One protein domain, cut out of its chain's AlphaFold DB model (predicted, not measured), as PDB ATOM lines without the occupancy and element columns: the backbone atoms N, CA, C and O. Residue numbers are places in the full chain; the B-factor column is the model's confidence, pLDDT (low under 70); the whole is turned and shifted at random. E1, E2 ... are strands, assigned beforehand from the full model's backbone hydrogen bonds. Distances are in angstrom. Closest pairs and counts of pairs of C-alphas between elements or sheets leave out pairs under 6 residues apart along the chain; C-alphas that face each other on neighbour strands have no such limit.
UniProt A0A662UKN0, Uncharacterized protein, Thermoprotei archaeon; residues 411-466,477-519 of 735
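AT A GLANCE: This is residues 411 to 466 and 477 to 519 of the 735 residues of an uncharacterized protein of Thermoprotei archaeon (UniProt A0A662UKN0). Two strongly twisted sheets stand face to face as a sandwich, their strands crossed at 47 degrees: a larger sheet of five strands and a smaller one of three, E3, E6 and E7. The long strand E1 bends along its course, and the short last strand E8 runs beside its later part, at one end of the longest axis. The printed part has 99 residues with eight named strands, E1 to E8 in order along the chain, and no named helix; the class is all strand. The larger sheet has the order E4, E5, E2, E1, E8 and is mixed; the smaller, E3, E6, E7, is antiparallel. The whole is compact, with a radius of gyration of the C-alphas of 14.1 A, and only just elongated, spanning 46 by 23 by 21 A.

IN THESE COORDINATES: E1, residues 411 to 422, begins with C-alpha 411 at (247.689, 171.802, 245.428), is 31.8 A long and bends by 54 degrees at residue 416. E2 is residues 433 to 442, 27.8 A; E3 is residues 450 to 454, 12.8 A; E4 is residues 458 to 464, 17.1 A. After the cut, E5 is residues 477 to 485, 24.3 A, with C-alpha 477 at (252.735, 166.036, 239.042). E6 is residues 490 to 497, 22.9 A, and E7 is residues 501 to 509, 24.4 A. E8, residues 516 to 519, is 9.5 A long and ends with C-alpha 519 at (232.402, 187.263, 219.487).

HOW THE PARTS SIT: In the larger sheet E1 and E2 form an antiparallel hairpin, with N 414 and O 438 2.8 A apart, within hydrogen-bond range. E8 is parallel to E1, with N 420 to O 516 at 2.9 A. E5 is antiparallel to E2, with N 437 to O 481 at 2.8 A, and E4 is antiparallel to E5, with N 462 to O 482 at 2.8 A. In the smaller sheet E6 is the inner strand, antiparallel to E3, with N 452 to O 494 at 2.9 A, and to E7, with which it forms a hairpin, with N 495 to O 503 at 2.8 A. The parts of the two sheets that face each other are 9.2 A apart, centre to centre. The closest C-alphas of E1 and E7 are those of Tyr 413 and Ile 508, 7.6 A apart. The closest of E3 and E4 are those of Ile 453 and Val 461, also 7.6 A. E4 and E7 are apart.

THE WHOLE: The two farthest C-alphas, of Pro 446 and Arg 519, are 46.4 A apart. Residues 467 to 476, in the link from E4 to E5, are not printed, and C-alphas 466 and 477 are 7.7 A apart across the cut. Of the links printed whole, none is long. The mean pLDDT of the printed part is 82.7, and it is under 70 at residues 464 to 466, 477 and 488.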
ATOM      1  N   GLU A 411     246.983 170.701 244.752       88.19
ATOM      2  CA  GLU A 411     247.689 171.802 245.428       88.19
ATOM      3  C   GLU A 411     247.338 173.148 244.803       88.19
ATOM      4  O   GLU A 411     247.126 174.136 245.504       88.19
ATOM      5  N   ARG A 412     247.393 173.206 243.468       87.50
ATOM      6  CA  ARG A 412     247.185 174.419 242.674       87.50
ATOM      7  C   ARG A 412     246.686 174.054 241.285       87.50
ATOM      8  O   ARG A 412     247.021 172.994 240.761       87.50
ATOM      9  N   TYR A 413     245.981 174.983 240.663       89.00
ATOM     10  CA  TYR A 413     245.689 174.955 239.238       89.00
ATOM     11  C   TYR A 413     246.024 176.314 238.622       89.00
ATOM     12  O   TYR A 413     246.004 177.341 239.302       89.00
ATOM     13  N   LEU A 414     246.359 176.305 237.339       88.94
ATOM     14  CA  LEU A 414     246.573 177.498 236.537       88.94
ATOM     15  C   LEU A 414     245.759 177.355 235.258       88.94
ATOM     16  O   LEU A 414     245.965 176.411 234.502       88.94
ATOM     17  N   ILE A 415     244.850 178.293 235.019       88.50
ATOM     18  CA  ILE A 415     244.153 178.399 233.738       88.50
ATOM     19  C   ILE A 415     245.129 179.086 232.783       88.50
ATOM     20  O   ILE A 415     245.420 180.269 232.945       88.50
ATOM     21  N   ASN A 416     245.692 178.327 231.843       88.69
ATOM     22  CA  ASN A 416     246.658 178.846 230.876       88.69
ATOM     23  C   ASN A 416     245.945 179.667 229.794       88.69
ATOM     24  O   ASN A 416     246.436 180.713 229.378       88.69
ATOM     25  N   ALA A 417     244.785 179.181 229.348       89.19
ATOM     26  CA  ALA A 417     243.914 179.857 228.403       89.19
ATOM     27  C   ALA A 417     242.458 179.484 228.695       89.19
ATOM     28  O   ALA A 417     242.159 178.347 229.056       89.19
ATOM     29  N   CYS A 418     241.550 180.442 228.533       90.25
ATOM     30  CA  CYS A 418     240.118 180.177 228.515       90.25
ATOM     31  C   CYS A 418     239.462 181.062 227.464       90.25
ATOM     32  O   CYS A 418     239.694 182.276 227.448       90.25
ATOM     33  N   ARG A 419     238.648 180.460 226.598       91.50
ATOM     34  CA  ARG A 419     237.882 181.153 225.564       91.50
ATOM     35  C   ARG A 419     236.428 180.725 225.622       91.50
ATOM     36  O   ARG A 419     236.141 179.543 225.781       91.50
ATOM     37  N   HIS A 420     235.538 181.688 225.456       90.88
ATOM     38  CA  HIS A 420     234.102 181.462 225.404       90.88
ATOM     39  C   HIS A 420     233.543 182.066 224.114       90.88
ATOM     40  O   HIS A 420     233.714 183.265 223.881       90.88
ATOM     41  N   GLY A 421     232.915 181.239 223.281       89.56
ATOM     42  CA  GLY A 421     232.230 181.656 222.064       89.56
ATOM     43  C   GLY A 421     230.849 182.205 222.394       89.56
ATOM     44  O   GLY A 421     229.934 181.452 222.709       89.56
ATOM     45  N   GLU A 422     230.674 183.521 222.308       88.31
ATOM     46  CA  GLU A 422     229.384 184.166 222.564       88.31
ATOM     47  C   GLU A 422     228.412 183.826 221.420       88.31
ATOM     48  O   GLU A 422     228.519 184.375 220.325       88.31
ATOM     49  N   GLY A 423     227.523 182.850 221.643       83.50
ATOM     50  CA  GLY A 423     226.609 182.313 220.621       83.50
ATOM     51  C   GLY A 423     227.262 181.372 219.597       83.50
ATOM     52  O   GLY A 423     226.599 180.956 218.650       83.50
ATOM     53  N   GLY A 424     228.546 181.044 219.771       86.31
ATOM     54  CA  GLY A 424     229.314 180.184 218.869       86.31
ATOM     55  C   GLY A 424     229.594 178.819 219.486       86.31
ATOM     56  O   GLY A 424     229.791 178.709 220.693       86.31
ATOM     57  N   VAL A 425     229.659 177.781 218.654       88.06
ATOM     58  CA  VAL A 425     229.995 176.411 219.065       88.06
ATOM     59  C   VAL A 425     231.386 176.018 218.581       88.06
ATOM     60  O   VAL A 425     231.810 176.406 217.499       88.06
ATOM     61  N   SER A 426     232.118 175.241 219.364       85.94
ATOM     62  CA  SER A 426     233.436 174.735 218.987       85.94
ATOM     63  C   SER A 426     233.335 173.697 217.858       85.94
ATOM     64  O   SER A 426     232.248 173.252 217.485       85.94
ATOM     65  N   SER A 427     234.482 173.250 217.341       76.06
ATOM     66  CA  SER A 427     234.568 172.166 216.339       76.06
ATOM     67  C   SER A 427     233.850 170.854 216.707       76.06
ATOM     68  O   SER A 427     233.539 170.070 215.815       76.06
ATOM     69  N   ASP A 428     233.551 170.603 217.986       75.00
ATOM     70  CA  ASP A 428     232.730 169.455 218.412       75.00
ATOM     71  C   ASP A 428     231.216 169.641 218.178       75.00
ATOM     72  O   ASP A 428     230.422 168.759 218.499       75.00
ATOM     73  N   GLY A 429     230.812 170.794 217.637       75.88
ATOM     74  CA  GLY A 429     229.438 171.132 217.280       75.88
ATOM     75  C   GLY A 429     228.518 171.402 218.465       75.88
ATOM     76  O   GLY A 429     227.321 171.577 218.252       75.88
ATOM     77  N   SER A 430     229.029 171.416 219.700       80.88
ATOM     78  CA  SER A 430     228.156 171.471 220.870       80.88
ATOM     79  C   SER A 430     228.665 172.331 222.023       80.88
ATOM     80  O   SER A 430     227.836 172.866 222.748       80.88
ATOM     81  N   SER A 431     229.977 172.494 222.187       86.62
ATOM     82  CA  SER A 431     230.580 173.254 223.290       86.62
ATOM     83  C   SER A 431     230.687 174.738 222.985       86.62
ATOM     84  O   SER A 431     231.087 175.096 221.886       86.62
ATOM     85  N   ASP A 432     230.434 175.599 223.965       87.62
ATOM     86  CA  ASP A 432     230.569 177.059 223.846       87.62
ATOM     87  C   ASP A 432     231.870 177.588 224.476       87.62
ATOM     88  O   ASP A 432     232.142 178.790 224.474       87.62
ATOM     89  N   THR A 433     232.683 176.697 225.049       87.81
ATOM     90  CA  THR A 433     233.874 177.061 225.811       87.81
ATOM     91  C   THR A 433     235.025 176.092 225.550       87.81
ATOM     92  O   THR A 433     234.839 174.876 225.594       87.81
ATOM     93  N   GLU A 434     236.231 176.639 225.373       89.31
ATOM     94  CA  GLU A 434     237.501 175.907 225.350       89.31
ATOM     95  C   GLU A 434     238.435 176.381 226.476       89.31
ATOM     96  O   GLU A 434     238.588 177.585 226.713       89.31
ATOM     97  N   ILE A 435     239.068 175.437 227.178       88.00
ATOM     98  CA  ILE A 435     239.881 175.727 228.365       88.00
ATOM     99  C   ILE A 435     241.149 174.881 228.367       88.00
ATOM    100  O   ILE A 435     241.076 173.656 228.302       88.00
ATOM    101  N   ASP A 436     242.292 175.531 228.568       89.31
ATOM    102  CA  ASP A 436     243.564 174.873 228.840       89.31
ATOM    103  C   ASP A 436     243.989 175.120 230.288       89.31
ATOM    104  O   ASP A 436     244.202 176.263 230.708       89.31
ATOM    105  N   ILE A 437     244.167 174.050 231.061       88.38
ATOM    106  CA  ILE A 437     244.480 174.112 232.493       88.38
ATOM    107  C   ILE A 437     245.740 173.300 232.790       88.38
ATOM    108  O   ILE A 437     245.906 172.180 232.314       88.38
ATOM    109  N   THR A 438     246.621 173.844 233.627       88.25
ATOM    110  CA  THR A 438     247.699 173.094 234.274       88.25
ATOM    111  C   THR A 438     247.308 172.779 235.714       88.25
ATOM    112  O   THR A 438     247.101 173.693 236.512       88.25
ATOM    113  N   LEU A 439     247.251 171.502 236.078       86.25
ATOM    114  CA  LEU A 439     247.028 171.056 237.453       86.25
ATOM    115  C   LEU A 439     248.339 170.676 238.112       86.25
ATOM    116  O   LEU A 439     249.169 170.006 237.507       86.25
ATOM    117  N   LYS A 440     248.487 171.046 239.380       87.00
ATOM    118  CA  LYS A 440     249.578 170.608 240.239       87.00
ATOM    119  C   LYS A 440     249.017 169.737 241.353       87.00
ATOM    120  O   LYS A 440     248.358 170.238 242.264       87.00
ATOM    121  N   LEU A 441     249.294 168.441 241.280       85.31
ATOM    122  CA  LEU A 441     248.791 167.455 242.235       85.31
ATOM    123  C   LEU A 441     249.857 167.079 243.271       85.31
ATOM    124  O   LEU A 441     251.038 166.934 242.938       85.31
ATOM    125  N   ARG A 442     249.420 166.846 244.513       85.81
ATOM    126  CA  ARG A 442     250.205 166.208 245.573       85.81
ATOM    127  C   ARG A 442     249.804 164.745 245.673       85.81
ATOM    128  O   ARG A 442     248.750 164.418 246.214       85.81
ATOM    129  N   ILE A 443     250.664 163.871 245.157       81.62
ATOM    130  CA  ILE A 443     250.498 162.421 245.262       81.62
ATOM    131  C   ILE A 443     251.181 161.923 246.535       81.62
ATOM    132  O   ILE A 443     252.330 162.261 246.823       81.62
ATOM    133  N   THR A 444     250.461 161.119 247.305       84.25
ATOM    134  CA  THR A 444     250.863 160.681 248.647       84.25
ATOM    135  C   THR A 444     251.212 159.195 248.709       84.25
ATOM    136  O   THR A 444     251.622 158.711 249.760       84.25
ATOM    137  N   THR A 445     251.135 158.477 247.587       84.75
ATOM    138  CA  THR A 445     251.457 157.048 247.478       84.75
ATOM    139  C   THR A 445     252.414 156.784 246.315       84.75
ATOM    140  O   THR A 445     252.527 157.620 245.417       84.75
ATOM    141  N   PRO A 446     253.163 155.667 246.325       85.50
ATOM    142  CA  PRO A 446     254.059 155.325 245.217       85.50
ATOM    143  C   PRO A 446     253.305 154.807 243.979       85.50
ATOM    144  O   PRO A 446     253.891 154.695 242.901       85.50
ATOM    145  N   GLU A 447     252.014 154.491 244.110       83.44
ATOM    146  CA  GLU A 447     251.163 154.089 242.992       83.44
ATOM    147  C   GLU A 447     250.873 155.274 242.069       83.44
ATOM    148  O   GLU A 447     250.740 156.418 242.504       83.44
ATOM    149  N   THR A 448     250.733 154.996 240.774       79.44
ATOM    150  CA  THR A 448     250.285 156.001 239.806       79.44
ATOM    151  C   THR A 448     248.755 155.962 239.733       79.44
ATOM    152  O   THR A 448     248.231 154.920 239.342       79.44
ATOM    153  N   PRO A 449     248.035 157.031 240.125       81.94
ATOM    154  CA  PRO A 449     246.582 157.077 239.985       81.94
ATOM    155  C   PRO A 449     246.151 157.341 238.544       81.94
ATOM    156  O   PRO A 449     246.830 158.066 237.812       81.94
ATOM    157  N   ASP A 450     244.954 156.869 238.205       80.69
ATOM    158  CA  ASP A 450     244.206 157.361 237.053       80.69
ATOM    159  C   ASP A 450     243.502 158.662 237.447       80.69
ATOM    160  O   ASP A 450     242.722 158.699 238.403       80.69
ATOM    161  N   ILE A 451     243.793 159.749 236.736       83.88
ATOM    162  CA  ILE A 451     243.179 161.054 236.999       83.88
ATOM    163  C   ILE A 451     241.941 161.211 236.127       83.88
ATOM    164  O   ILE A 451     242.019 161.113 234.904       83.88
ATOM    165  N   LEU A 452     240.808 161.481 236.770       83.19
ATOM    166  CA  LEU A 452     239.519 161.679 236.123       83.19
ATOM    167  C   LEU A 452     239.059 163.118 236.349       83.19
ATOM    168  O   LEU A 452     239.163 163.647 237.457       83.19
ATOM    169  N   ILE A 453     238.546 163.736 235.291       85.06
ATOM    170  CA  ILE A 453     237.916 165.056 235.335       85.06
ATOM    171  C   ILE A 453     236.435 164.845 235.067       85.06
ATOM    172  O   ILE A 453     236.079 164.264 234.043       85.06
ATOM    173  N   SER A 454     235.589 165.286 235.992       81.31
ATOM    174  CA  SER A 454     234.142 165.129 235.896       81.31
ATOM    175  C   SER A 454     233.456 166.484 235.984       81.31
ATOM    176  O   SER A 454     233.811 167.319 236.816       81.31
ATOM    177  N   SER A 455     232.477 166.704 235.113       82.19
ATOM    178  CA  SER A 455     231.550 167.829 235.181       82.19
ATOM    179  C   SER A 455     230.321 167.517 234.318       82.19
ATOM    180  O   SER A 455     230.494 166.951 233.235       82.19
ATOM    181  N   PRO A 456     229.092 167.871 234.744       76.69
ATOM    182  CA  PRO A 456     227.868 167.584 233.986       76.69
ATOM    183  C   PRO A 456     227.835 168.209 232.585       76.69
ATOM    184  O   PRO A 456     227.131 167.734 231.699       76.69
ATOM    185  N   SER A 457     228.577 169.294 232.390       77.19
ATOM    186  CA  SER A 457     228.560 170.118 231.184       77.19
ATOM    187  C   SER A 457     229.715 169.839 230.227       77.19
ATOM    188  O   SER A 457     229.864 170.517 229.207       77.19
ATOM    189  N   LEU A 458     230.577 168.892 230.585       79.44
ATOM    190  CA  LEU A 458     231.815 168.622 229.886       79.44
ATOM    191  C   LEU A 458     231.578 167.627 228.750       79.44
ATOM    192  O   LEU A 458     230.982 166.570 228.926       79.44
ATOM    193  N   THR A 459     232.060 167.987 227.570       73.50
ATOM    194  CA  THR A 459     231.848 167.251 226.314       73.50
ATOM    195  C   THR A 459     233.132 166.587 225.831       73.50
ATOM    196  O   THR A 459     233.083 165.561 225.154       73.50
ATOM    197  N   TYR A 460     234.291 167.148 226.192       75.19
ATOM    198  CA  TYR A 460     235.598 166.667 225.763       75.19
ATOM    199  C   TYR A 460     236.684 166.939 226.811       75.19
ATOM    200  O   TYR A 460     236.793 168.049 227.337       75.19
ATOM    201  N   VAL A 461     237.530 165.931 227.056       75.25
ATOM    202  CA  VAL A 461     238.766 166.034 227.849       75.25
ATOM    203  C   VAL A 461     239.918 165.444 227.056       75.25
ATOM    204  O   VAL A 461     239.882 164.272 226.680       75.25
ATOM    205  N   LYS A 462     240.993 166.215 226.903       77.50
ATOM    206  CA  LYS A 462     242.307 165.700 226.523       77.50
ATOM    207  C   LYS A 462     243.282 165.879 227.676       77.50
ATOM    208  O   LYS A 462     243.495 166.991 228.151       77.50
ATOM    209  N   LEU A 463     243.889 164.777 228.099       71.25
ATOM    210  CA  LEU A 463     244.964 164.757 229.085       71.25
ATOM    211  C   LEU A 463     246.309 164.650 228.363       71.25
ATOM    212  O   LEU A 463     246.560 163.674 227.657       71.25
ATOM    213  N   GLU A 464     247.188 165.631 228.563       65.50
ATOM    214  CA  GLU A 464     248.551 165.610 228.039       65.50
ATOM    215  C   GLU A 464     249.587 165.567 229.170       65.50
ATOM    216  O   GLU A 464     249.641 166.431 230.048       65.50
ATOM    217  N   GLY A 465     250.471 164.567 229.091       51.25
ATOM    218  CA  GLY A 465     251.697 164.492 229.879       51.25
ATOM    219  C   GLY A 465     251.566 163.788 231.230       51.25
ATOM    220  O   GLY A 465     251.264 164.404 232.242       51.25
ATOM    221  N   VAL A 466     251.993 162.525 231.277       47.72
ATOM    222  CA  VAL A 466     252.618 161.941 232.474       47.72
ATOM    223  C   VAL A 466     254.073 161.649 232.111       47.72
ATOM    224  O   VAL A 466     254.428 160.543 231.708       47.72
ATOM    225  N   ASN A 477     253.249 166.382 240.365       65.44
ATOM    226  CA  ASN A 477     252.735 166.036 239.042       65.44
ATOM    227  C   ASN A 477     252.060 167.267 238.442       65.44
ATOM    228  O   ASN A 477     251.080 167.771 238.994       65.44
ATOM    229  N   LEU A 478     252.621 167.747 237.334       74.94
ATOM    230  CA  LEU A 478     252.024 168.773 236.497       74.94
ATOM    231  C   LEU A 478     251.276 168.076 235.367       74.94
ATOM    232  O   LEU A 478     251.896 167.399 234.551       74.94
ATOM    233  N   LEU A 479     249.960 168.242 235.338       80.06
ATOM    234  CA  LEU A 479     249.095 167.700 234.295       80.06
ATOM    235  C   LEU A 479     248.570 168.842 233.450       80.06
ATOM    236  O   LEU A 479     248.126 169.848 234.002       80.06
ATOM    237  N   ARG A 480     248.607 168.687 232.129       83.69
ATOM    238  CA  ARG A 480     247.971 169.629 231.212       83.69
ATOM    239  C   ARG A 480     246.671 169.032 230.705       83.69
ATOM    240  O   ARG A 480     246.626 167.869 230.307       83.69
ATOM    241  N   LEU A 481     245.627 169.839 230.763       83.12
ATOM    242  CA  LEU A 481     244.277 169.491 230.364       83.12
ATOM    243  C   LEU A 481     243.822 170.469 229.296       83.12
ATOM    244  O   LEU A 481     243.933 171.673 229.516       83.12
ATOM    245  N   SER A 482     243.257 169.945 228.218       85.75
ATOM    246  CA  SER A 482     242.469 170.720 227.260       85.75
ATOM    247  C   SER A 482     241.033 170.220 227.317       85.75
ATOM    248  O   SER A 482     240.779 169.024 227.156       85.75
ATOM    249  N   LEU A 483     240.102 171.122 227.603       86.31
ATOM    250  CA  LEU A 483     238.715 170.811 227.926       86.31
ATOM    251  C   LEU A 483     237.771 171.592 227.015       86.31
ATOM    252  O   LEU A 483     238.046 172.747 226.680       86.31
ATOM    253  N   ARG A 484     236.633 170.981 226.678       86.50
ATOM    254  CA  ARG A 484     235.496 171.671 226.054       86.50
ATOM    255  C   ARG A 484     234.225 171.433 226.853       86.50
ATOM    256  O   ARG A 484     234.042 170.362 227.436       86.50
ATOM    257  N   SER A 485     233.383 172.457 226.931       84.69
ATOM    258  CA  SER A 485     232.183 172.441 227.766       84.69
ATOM    259  C   SER A 485     231.064 173.312 227.189       84.69
ATOM    260  O   SER A 485     231.332 174.260 226.452       84.69
ATOM    261  N   LYS A 486     229.816 172.965 227.536       80.88
ATOM    262  CA  LYS A 486     228.577 173.712 227.238       80.88
ATOM    263  C   LYS A 486     228.202 174.743 228.302       80.88
ATOM    264  O   LYS A 486     227.438 175.666 228.038       80.88
ATOM    265  N   SER A 487     228.644 174.536 229.539       71.25
ATOM    266  CA  SER A 487     228.364 175.440 230.651       71.25
ATOM    267  C   SER A 487     229.497 175.369 231.660       71.25
ATOM    268  O   SER A 487     229.967 174.311 232.061       71.25
ATOM    269  N   LEU A 488     230.000 176.529 232.034       64.38
ATOM    270  CA  LEU A 488     231.281 176.650 232.696       64.38
ATOM    271  C   LEU A 488     231.027 177.027 234.152       64.38
ATOM    272  O   LEU A 488     230.744 178.189 234.430       64.38
ATOM    273  N   GLU A 489     231.062 176.050 235.056       70.38
ATOM    274  CA  GLU A 489     230.821 176.309 236.481       70.38
ATOM    275  C   GLU A 489     231.865 175.587 237.335       70.38
ATOM    276  O   GLU A 489     232.734 176.237 237.923       70.38
ATOM    277  N   GLU A 490     231.867 174.251 237.331       83.62
ATOM    278  CA  GLU A 490     232.725 173.469 238.224       83.62
ATOM    279  C   GLU A 490     233.288 172.212 237.554       83.62
ATOM    280  O   GLU A 490     232.573 171.452 236.896       83.62
ATOM    281  N   LEU A 491     234.591 171.989 237.742       84.62
ATOM    282  CA  LEU A 491     235.283 170.763 237.355       84.62
ATOM    283  C   LEU A 491     235.749 170.036 238.612       84.62
ATOM    284  O   LEU A 491     236.509 170.583 239.417       84.62
ATOM    285  N   GLU A 492     235.340 168.785 238.754       88.06
ATOM    286  CA  GLU A 492     235.815 167.918 239.818       88.06
ATOM    287  C   GLU A 492     237.020 167.105 239.350       88.06
ATOM    288  O   GLU A 492     236.983 166.439 238.314       88.06
ATOM    289  N   VAL A 493     238.101 167.163 240.132       88.69
ATOM    290  CA  VAL A 493     239.314 166.383 239.889       88.69
ATOM    291  C   VAL A 493     239.331 165.197 240.842       88.69
ATOM    292  O   VAL A 493     239.376 165.365 242.064       88.69
ATOM    293  N   LEU A 494     239.336 163.993 240.282       87.50
ATOM    294  CA  LEU A 494     239.327 162.736 241.018       87.50
ATOM    295  C   LEU A 494     240.606 161.940 240.726       87.50
ATOM    296  O   LEU A 494     241.118 161.948 239.607       87.50
ATOM    297  N   ALA A 495     241.105 161.219 241.728       86.75
ATOM    298  CA  ALA A 495     242.149 160.211 241.578       86.75
ATOM    299  C   ALA A 495     241.583 158.831 241.874       86.75
ATOM    300  O   ALA A 495     241.047 158.596 242.958       86.75
ATOM    301  N   LYS A 496     241.755 157.908 240.934       84.44
ATOM    302  CA  LYS A 496     241.338 156.521 241.067       84.44
ATOM    303  C   LYS A 496     242.558 155.613 241.232       84.44
ATOM    304  O   LYS A 496     243.483 155.645 240.423       84.44
ATOM    305  N   TYR A 497     242.547 154.808 242.292       81.88
ATOM    306  CA  TYR A 497     243.567 153.808 242.606       81.88
ATOM    307  C   TYR A 497     242.928 152.417 242.507       81.88
ATOM    308  O   TYR A 497     242.278 151.929 243.430       81.88
ATOM    309  N   GLY A 498     243.055 151.777 241.343       77.50
ATOM    310  CA  GLY A 498     242.375 150.508 241.074       77.50
ATOM    311  C   GLY A 498     240.840 150.646 240.996       77.50
ATOM    312  O   GLY A 498     240.310 151.739 240.804       77.50
ATOM    313  N   PRO A 499     240.075 149.546 241.094       74.25
ATOM    314  CA  PRO A 499     238.649 149.552 240.753       74.25
ATOM    315  C   PRO A 499     237.732 150.188 241.810       74.25
ATOM    316  O   PRO A 499     236.641 150.621 241.450       74.25
ATOM    317  N   ARG A 500     238.136 150.229 243.089       77.19
ATOM    318  CA  ARG A 500     237.250 150.580 244.221       77.19
ATOM    319  C   ARG A 500     237.676 151.800 245.036       77.19
ATOM    320  O   ARG A 500     236.906 152.236 245.881       77.19
ATOM    321  N   GLU A 501     238.858 152.362 244.803       86.81
ATOM    322  CA  GLU A 501     239.322 153.528 245.556       86.81
ATOM    323  C   GLU A 501     239.310 154.764 244.662       86.81
ATOM    324  O   GLU A 501     240.055 154.845 243.687       86.81
ATOM    325  N   THR A 502     238.450 155.728 244.984       88.50
ATOM    326  CA  THR A 502     238.385 157.024 244.303       88.50
ATOM    327  C   THR A 502     238.445 158.130 245.345       88.50
ATOM    328  O   THR A 502     237.693 158.104 246.315       88.50
ATOM    329  N   TYR A 503     239.338 159.093 245.143       90.38
ATOM    330  CA  TYR A 503     239.536 160.230 246.034       90.38
ATOM    331  C   TYR A 503     239.286 161.526 245.282       90.38
ATOM    332  O   TYR A 503     239.830 161.746 244.199       90.38
ATOM    333  N   ARG A 504     238.503 162.413 245.891       91.81
ATOM    334  CA  ARG A 504     238.327 163.779 245.411       91.81
ATOM    335  C   ARG A 504     239.567 164.597 245.743       91.81
ATOM    336  O   ARG A 504     239.867 164.812 246.913       91.81
ATOM    337  N   LEU A 505     240.282 165.046 244.714       89.94
ATOM    338  CA  LEU A 505     241.491 165.853 244.873       89.94
ATOM    339  C   LEU A 505     241.168 167.328 245.113       89.94
ATOM    340  O   LEU A 505     241.912 168.009 245.816       89.94
ATOM    341  N   GLY A 506     240.086 167.822 244.507       90.69
ATOM    342  CA  GLY A 506     239.641 169.204 244.629       90.69
ATOM    343  C   GLY A 506     238.637 169.598 243.549       90.69
ATOM    344  O   GLY A 506     238.346 168.824 242.635       90.69
ATOM    345  N   LEU A 507     238.126 170.820 243.673       90.56
ATOM    346  CA  LEU A 507     237.283 171.478 242.680       90.56
ATOM    347  C   LEU A 507     238.049 172.603 241.998       90.56
ATOM    348  O   LEU A 507     238.869 173.280 242.620       90.56
ATOM    349  N   ILE A 508     237.726 172.826 240.732       88.44
ATOM    350  CA  ILE A 508     238.187 173.972 239.962       88.44
ATOM    351  C   ILE A 508     236.952 174.737 239.517       88.44
ATOM    352  O   ILE A 508     236.160 174.234 238.722       88.44
ATOM    353  N   THR A 509     236.819 175.962 240.010       86.00
ATOM    354  CA  THR A 509     235.762 176.880 239.588       86.00
ATOM    355  C   THR A 509     236.326 177.837 238.554       86.00
ATOM    356  O   THR A 509     237.384 178.448 238.757       86.00
ATOM    357  N   ILE A 510     235.622 177.969 237.435       83.62
ATOM    358  CA  ILE A 510     236.036 178.817 236.322       83.62
ATOM    359  C   ILE A 510     234.879 179.752 236.006       83.62
ATOM    360  O   ILE A 510     233.840 179.341 235.510       83.62
ATOM    361  N   ALA A 511     235.078 181.029 236.312       77.38
ATOM    362  CA  ALA A 511     234.099 182.067 236.033       77.38
ATOM    363  C   ALA A 511     234.132 182.419 234.538       77.38
ATOM    364  O   ALA A 511     235.198 182.788 234.027       77.38
ATOM    365  N   LYS A 512     232.986 182.340 233.845       72.44
ATOM    366  CA  LYS A 512     232.865 182.685 232.413       72.44
ATOM    367  C   LYS A 512     233.372 184.100 232.115       72.44
ATOM    368  O   LYS A 512     233.946 184.344 231.058       72.44
ATOM    369  N   GLU A 513     233.231 185.028 233.059       75.88
ATOM    370  CA  GLU A 513     233.676 186.422 232.945       75.88
ATOM    371  C   GLU A 513     235.198 186.557 232.861       75.88
ATOM    372  O   GLU A 513     235.698 187.553 232.346       75.88
ATOM    373  N   LYS A 514     235.942 185.564 233.361       78.44
ATOM    374  CA  LYS A 514     237.411 185.534 233.302       78.44
ATOM    375  C   LYS A 514     237.937 184.929 232.001       78.44
ATOM    376  O   LYS A 514     239.143 184.968 231.766       78.44
ATOM    377  N   CYS A 515     237.062 184.364 231.173       86.69
ATOM    378  CA  CYS A 515     237.421 183.806 229.879       86.69
ATOM    379  C   CYS A 515     237.398 184.889 228.799       86.69
ATOM    380  O   CYS A 515     236.578 185.809 228.819       86.69
ATOM    381  N   ILE A 516     238.304 184.771 227.831       90.06
ATOM    382  CA  ILE A 516     238.335 185.671 226.681       90.06
ATOM    383  C   ILE A 516     237.077 185.407 225.858       90.06
ATOM    384  O   ILE A 516     236.877 184.301 225.352       90.06
ATOM    385  N   ARG A 517     236.230 186.425 225.723       90.19
ATOM    386  CA  ARG A 517     235.031 186.338 224.891       90.19
ATOM    387  C   ARG A 517     235.427 186.416 223.424       90.19
ATOM    388  O   ARG A 517     235.993 187.415 222.980       90.19
ATOM    389  N   VAL A 518     235.112 185.369 222.678       91.38
ATOM    390  CA  VAL A 518     235.201 185.347 221.223       91.38
ATOM    391  C   VAL A 518     233.809 185.664 220.708       91.38
ATOM    392  O   VAL A 518     232.871 184.901 220.922       91.38
ATOM    393  N   ARG A 519     233.666 186.830 220.083       90.44
ATOM    394  CA  ARG A 519     232.402 187.263 219.487       90.44
ATOM    395  C   ARG A 519     232.302 186.797 218.048       90.44
ATOM    396  O   ARG A 519     233.329 186.689 217.363       90.44
TER     397      ARG A 519